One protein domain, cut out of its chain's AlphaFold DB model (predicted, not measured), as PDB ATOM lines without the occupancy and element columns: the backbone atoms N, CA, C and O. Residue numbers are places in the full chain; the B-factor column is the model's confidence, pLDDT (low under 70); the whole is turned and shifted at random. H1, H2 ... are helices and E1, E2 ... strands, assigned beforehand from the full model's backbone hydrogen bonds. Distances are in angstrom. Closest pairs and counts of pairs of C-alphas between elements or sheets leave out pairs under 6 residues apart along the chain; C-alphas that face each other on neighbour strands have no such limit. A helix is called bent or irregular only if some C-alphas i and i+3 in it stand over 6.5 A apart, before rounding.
ATOM      1  N   HIS A  84      17.556 -51.920 -45.719       61.62
ATOM      2  CA  HIS A  84      18.660 -52.321 -44.855       61.62
ATOM      3  C   HIS A  84      19.499 -51.080 -44.538       61.62
ATOM      4  O   HIS A  84      20.152 -50.528 -45.426       61.62
ATOM      5  N   ILE A  85      19.439 -50.629 -43.285       71.44
ATOM      6  CA  ILE A  85      20.252 -49.535 -42.754       71.44
ATOM      7  C   ILE A  85      21.339 -50.157 -41.888       71.44
ATOM      8  O   ILE A  85      21.038 -50.938 -40.984       71.44
ATOM      9  N   TYR A  86      22.593 -49.795 -42.137       72.44
ATOM     10  CA  TYR A  86      23.673 -50.149 -41.225       72.44
ATOM     11  C   TYR A  86      23.813 -49.044 -40.179       72.44
ATOM     12  O   TYR A  86      24.069 -47.891 -40.525       72.44
ATOM     13  N   ALA A  87      23.607 -49.387 -38.909       70.19
ATOM     14  CA  ALA A  87      23.766 -48.469 -37.788       70.19
ATOM     15  C   ALA A  87      25.088 -48.769 -37.080       70.19
ATOM     16  O   ALA A  87      25.265 -49.844 -36.509       70.19
ATOM     17  N   MET A  88      26.012 -47.813 -37.101       64.81
ATOM     18  CA  MET A  88      27.289 -47.927 -36.406       64.81
ATOM     19  C   MET A  88      27.338 -46.936 -35.251       64.81
ATOM     20  O   MET A  88      27.056 -45.750 -35.428       64.81
ATOM     21  N   ARG A  89      27.737 -47.397 -34.063       62.03
ATOM     22  CA  ARG A  89      28.003 -46.516 -32.921       62.03
ATOM     23  C   ARG A  89      29.371 -45.849 -33.090       62.03
ATOM     24  O   ARG A  89      30.342 -46.218 -32.439       62.03
ATOM     25  N   LEU A  90      29.432 -44.897 -34.012       45.69
ATOM     26  CA  LEU A  90      30.584 -44.045 -34.283       45.69
ATOM     27  C   LEU A  90      30.076 -42.611 -34.449       45.69
ATOM     28  O   LEU A  90      29.160 -42.365 -35.230       45.69
ATOM     29  N   ILE A  91      30.644 -41.684 -33.682       56.12
ATOM     30  CA  ILE A  91      30.132 -40.324 -33.478       56.12
ATOM     31  C   ILE A  91      31.306 -39.345 -33.412       56.12
ATOM     32  O   ILE A  91      32.236 -39.532 -32.633       56.12
ATOM     33  N   HIS A  92      31.266 -38.289 -34.223       48.97
ATOM     34  CA  HIS A  92      32.331 -37.277 -34.261       48.97
ATOM     35  C   HIS A  92      32.112 -36.121 -33.274       48.97
ATOM     36  O   HIS A  92      33.022 -35.330 -33.049       48.97
ATOM     37  N   THR A  93      30.923 -36.018 -32.676       51.19
ATOM     38  CA  THR A  93      30.545 -34.941 -31.743       51.19
ATOM     39  C   THR A  93      30.870 -35.257 -30.283       51.19
ATOM     40  O   THR A  93      30.769 -34.378 -29.437       51.19
ATOM     41  N   GLY A  94      31.253 -36.500 -29.969       49.38
ATOM     42  CA  GLY A  94      31.437 -36.959 -28.587       49.38
ATOM     43  C   GLY A  94      30.129 -37.162 -27.809       49.38
ATOM     44  O   GLY A  94      30.178 -37.527 -26.639       49.38
ATOM     45  N   GLU A  95      28.972 -36.970 -28.450       55.06
ATOM     46  CA  GLU A  95      27.638 -37.190 -27.881       55.06
ATOM     47  C   GLU A  95      27.100 -38.570 -28.251       55.06
ATOM     48  O   GLU A  95      27.294 -39.025 -29.375       55.06
ATOM     49  N   GLY A  96      26.371 -39.232 -27.349       54.44
ATOM     50  CA  GLY A  96      25.779 -40.543 -27.624       54.44
ATOM     51  C   GLY A  96      24.896 -40.544 -28.879       54.44
ATOM     52  O   GLY A  96      23.936 -39.791 -28.968       54.44
ATOM     53  N   GLY A  97      25.198 -41.424 -29.838       65.31
ATOM     54  CA  GLY A  97      24.452 -41.511 -31.091       65.31
ATOM     55  C   GLY A  97      24.929 -42.631 -32.012       65.31
ATOM     56  O   GLY A  97      25.814 -43.418 -31.663       65.31
ATOM     57  N   PHE A  98      24.323 -42.690 -33.197       68.81
ATOM     58  CA  PHE A  98      24.635 -43.655 -34.248       68.81
ATOM     59  C   PHE A  98      24.821 -42.940 -35.584       68.81
ATOM     60  O   PHE A  98      24.122 -41.976 -35.889       68.81
ATOM     61  N   MET A  99      25.729 -43.460 -36.399       65.50
ATOM     62  CA  MET A  99      25.839 -43.126 -37.808       65.50
ATOM     63  C   MET A  99      25.072 -44.165 -38.627       65.50
ATOM     64  O   MET A  99      25.301 -45.368 -38.485       65.50
ATOM     65  N   PHE A 100      24.170 -43.692 -39.486       74.44
ATOM     66  CA  PHE A 100      23.374 -44.533 -40.373       74.44
ATOM     67  C   PHE A 100      23.939 -44.507 -41.793       74.44
ATOM     68  O   PHE A 100      24.000 -43.452 -42.421       74.44
ATOM     69  N   PHE A 101      24.289 -45.676 -42.324       70.31
ATOM     70  CA  PHE A 101      24.570 -45.845 -43.748       70.31
ATOM     71  C   PHE A 101      23.281 -46.278 -44.434       70.31
ATOM     72  O   PHE A 101      22.774 -47.381 -44.205       70.31
ATOM     73  N   ILE A 102      22.733 -45.373 -45.242       77.75
ATOM     74  CA  ILE A 102      21.443 -45.534 -45.909       77.75
ATOM     75  C   ILE A 102      21.691 -45.527 -47.422       77.75
ATOM     76  O   ILE A 102      22.324 -44.592 -47.920       77.75
ATOM     77  N   PRO A 103      21.194 -46.521 -48.183       77.50
ATOM     78  CA  PRO A 103      21.240 -46.472 -49.640       77.50
ATOM     79  C   PRO A 103      20.570 -45.196 -50.168       77.50
ATOM     80  O   PRO A 103      19.470 -44.853 -49.735       77.50
ATOM     81  N   SER A 104      21.200 -44.521 -51.133       71.81
ATOM     82  CA  SER A 104      20.786 -43.191 -51.618       71.81
ATOM     83  C   SER A 104      19.303 -43.102 -51.995       71.81
ATOM     84  O   SER A 104      18.637 -42.139 -51.623       71.81
ATOM     85  N   LYS A 105      18.753 -44.146 -52.634       72.44
ATOM     86  CA  LYS A 105      17.332 -44.237 -53.019       72.44
ATOM     87  C   LYS A 105      16.335 -44.148 -51.851       72.44
ATOM     88  O   LYS A 105      15.175 -43.831 -52.079       72.44
ATOM     89  N   PHE A 106      16.770 -44.408 -50.617       73.56
ATOM     90  CA  PHE A 106      15.927 -44.364 -49.414       73.56
ATOM     91  C   PHE A 106      16.277 -43.219 -48.460       73.56
ATOM     92  O   PHE A 106      15.570 -43.024 -47.472       73.56
ATOM     93  N   ALA A 107      17.332 -42.448 -48.741       71.75
ATOM     94  CA  ALA A 107      17.841 -41.425 -47.828       71.75
ATOM     95  C   ALA A 107      16.768 -40.394 -47.445       71.75
ATOM     96  O   ALA A 107      16.581 -40.118 -46.262       71.75
ATOM     97  N   LEU A 108      16.015 -39.884 -48.427       77.62
ATOM     98  CA  LEU A 108      14.983 -38.869 -48.190       77.62
ATOM     99  C   LEU A 108      13.802 -39.412 -47.373       77.62
ATOM    100  O   LEU A 108      13.316 -38.745 -46.464       77.62
ATOM    101  N   TYR A 109      13.362 -40.635 -47.671       77.75
ATOM    102  CA  TYR A 109      12.270 -41.280 -46.946       77.75
ATOM    103  C   TYR A 109      12.647 -41.530 -45.479       77.75
ATOM    104  O   TYR A 109      11.912 -41.131 -44.574       77.75
ATOM    105  N   VAL A 110      13.826 -42.118 -45.239       79.19
ATOM    106  CA  VAL A 110      14.326 -42.384 -43.880       79.19
ATOM    107  C   VAL A 110      14.513 -41.083 -43.106       79.19
ATOM    108  O   VAL A 110      14.091 -40.989 -41.956       79.19
ATOM    109  N   TYR A 111      15.081 -40.057 -43.742       81.75
ATOM    110  CA  TYR A 111      15.241 -38.737 -43.141       81.75
ATOM    111  C   TYR A 111      13.898 -38.132 -42.702       81.75
ATOM    112  O   TYR A 111      13.753 -37.733 -41.547       81.75
ATOM    113  N   ASN A 112      12.892 -38.119 -43.581       82.50
ATOM    114  CA  ASN A 112      11.574 -37.566 -43.259       82.50
ATOM    115  C   ASN A 112      10.893 -38.332 -42.120       82.50
ATOM    116  O   ASN A 112      10.275 -37.721 -41.247       82.50
ATOM    117  N   MET A 113      11.029 -39.660 -42.101       82.00
ATOM    118  CA  MET A 113      10.505 -40.495 -41.025       82.00
ATOM    119  C   MET A 113      11.180 -40.168 -39.685       82.00
ATOM    120  O   MET A 113      10.483 -39.976 -38.689       82.00
ATOM    121  N   LEU A 114      12.513 -40.044 -39.669       83.19
ATOM    122  CA  LEU A 114      13.273 -39.663 -38.475       83.19
ATOM    123  C   LEU A 114      12.875 -38.272 -37.977       83.19
ATOM    124  O   LEU A 114      12.596 -38.119 -36.794       83.19
ATOM    125  N   MET A 115      12.776 -37.279 -38.864       83.38
ATOM    126  CA  MET A 115      12.356 -35.923 -38.497       83.38
ATOM    127  C   MET A 115      10.921 -35.879 -37.963       83.38
ATOM    128  O   MET A 115      10.647 -35.175 -36.994       83.38
ATOM    129  N   LYS A 116      10.006 -36.652 -38.561       83.19
ATOM    130  CA  LYS A 116       8.611 -36.744 -38.110       83.19
ATOM    131  C   LYS A 116       8.513 -37.338 -36.704       83.19
ATOM    132  O   LYS A 116       7.837 -36.757 -35.865       83.19
ATOM    133  N   GLN A 117       9.184 -38.463 -36.455       82.94
ATOM    134  CA  GLN A 117       9.153 -39.158 -35.158       82.94
ATOM    135  C   GLN A 117       9.974 -38.433 -34.085       82.94
ATOM    136  O   GLN A 117       9.606 -38.399 -32.917       82.94
ATOM    137  N   GLY A 118      11.093 -37.828 -34.479       79.62
ATOM    138  CA  GLY A 118      11.979 -37.099 -33.581       79.62
ATOM    139  C   GLY A 118      11.444 -35.735 -33.152       79.62
ATOM    140  O   GLY A 118      11.973 -35.164 -32.203       79.62
ATOM    141  N   LYS A 119      10.399 -35.208 -33.805       80.88
ATOM    142  CA  LYS A 119       9.826 -33.890 -33.495       80.88
ATOM    143  C   LYS A 119       9.431 -33.756 -32.022       80.88
ATOM    144  O   LYS A 119       9.736 -32.736 -31.411       80.88
ATOM    145  N   ASP A 120       8.834 -34.799 -31.451       83.19
ATOM    146  CA  ASP A 120       8.394 -34.816 -30.048       83.19
ATOM    147  C   ASP A 120       9.574 -34.853 -29.061       83.19
ATOM    148  O   ASP A 120       9.446 -34.443 -27.912       83.19
ATOM    149  N   TYR A 121      10.749 -35.275 -29.535       76.81
ATOM    150  CA  TYR A 121      12.008 -35.287 -28.790       76.81
ATOM    151  C   TYR A 121      12.861 -34.035 -29.046       76.81
ATOM    152  O   TYR A 121      14.016 -33.980 -28.628       76.81
ATOM    153  N   GLY A 122      12.325 -33.037 -29.759       77.44
ATOM    154  CA  GLY A 122      13.069 -31.834 -30.128       77.44
ATOM    155  C   GLY A 122      14.147 -32.079 -31.187       77.44
ATOM    156  O   GLY A 122      15.105 -31.312 -31.263       77.44
ATOM    157  N   LEU A 123      14.021 -33.136 -32.000       76.31
ATOM    158  CA  LEU A 123      14.965 -33.418 -33.080       76.31
ATOM    159  C   LEU A 123      14.965 -32.264 -34.086       76.31
ATOM    160  O   LEU A 123      13.947 -31.929 -34.694       76.31
ATOM    161  N   ILE A 124      16.143 -31.689 -34.289       77.19
ATOM    162  CA  ILE A 124      16.374 -30.605 -35.234       77.19
ATOM    163  C   ILE A 124      17.482 -30.977 -36.210       77.19
ATOM    164  O   ILE A 124      18.353 -31.798 -35.926       77.19
ATOM    165  N   ASN A 125      17.482 -30.316 -37.366       74.44
ATOM    166  CA  ASN A 125      18.615 -30.378 -38.276       74.44
ATOM    167  C   ASN A 125      19.817 -29.670 -37.655       74.44
ATOM    168  O   ASN A 125      19.904 -28.441 -37.680       74.44
ATOM    169  N   ALA A 126      20.767 -30.447 -37.148       60.84
ATOM    170  CA  ALA A 126      22.075 -29.933 -36.794       60.84
ATOM    171  C   ALA A 126      22.925 -29.846 -38.066       60.84
ATOM    172  O   ALA A 126      23.253 -30.852 -38.695       60.84
TER     173      ALA A 126
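Overview. This is residues 84 to 126 of the 215 residues of the protein "Hypothetical protein" of Adineta steineri (UniProt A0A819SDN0). The domain is an open V: one arm is a small two-stranded hairpin, E1 and E2, with a wide loop at its far end, and the other is a single helix, H1. The tip of the V is the tight turn from E2 into H1, and residues 122 to 126 turn back from the end of H1 toward the open side. The printed part has 43 residues, with two named strands and one named helix in the order E1, E2, H1; the sheet, E1 - E2, is antiparallel, and the class is mixed, helices and strands. The whole is only just loose, close to compact, with a radius of gyration of the C-alphas of 11.2 A and spans of 29 by 24 by 14 A.

Arrangement. E1, residues 86 to 88, and E2, residues 99 to 101, form an antiparallel hairpin, with 157 degrees between their directions. The C-alphas of Ala 87 and Phe 100 face each other at 4.7 A. N 88 and O 99 are within hydrogen-bond range at 2.9 A, as are N 99 and O 88 at 2.8 A. A tight link of 2 residues joins E2 to H1, residues 104 to 121. E1 and H1 are apart. In H1, 10 of 14 O i to N i+4 pairs are within hydrogen-bond range.

Along the chain. E1 begins at C-alpha 86, (23.673, -50.149, -41.225), and is 6.4 A long; E2 is 6.7 A long. H1 runs 25.7 A, from C-alpha 104 at (20.786, -43.191, -51.618) to C-alpha 121 at (12.008, -35.287, -28.790). It is irregular, with C-alphas 105 and 108 7.6 A apart, and has a kink of 28 degrees near residue 115.

Size, cuts and confidence. The two C-alphas farthest apart, those of Gly 94 and Lys 105, are 29.1 A apart. Residues 116 to 122, of which 116 to 121 belong to H1, stand free. The printed part has no cut, and the link from E1 to E2, 10 residues, is short. The mean pLDDT of the printed part is 71.0; residue 84, residues 88 to 99 and residue 126 are under 70.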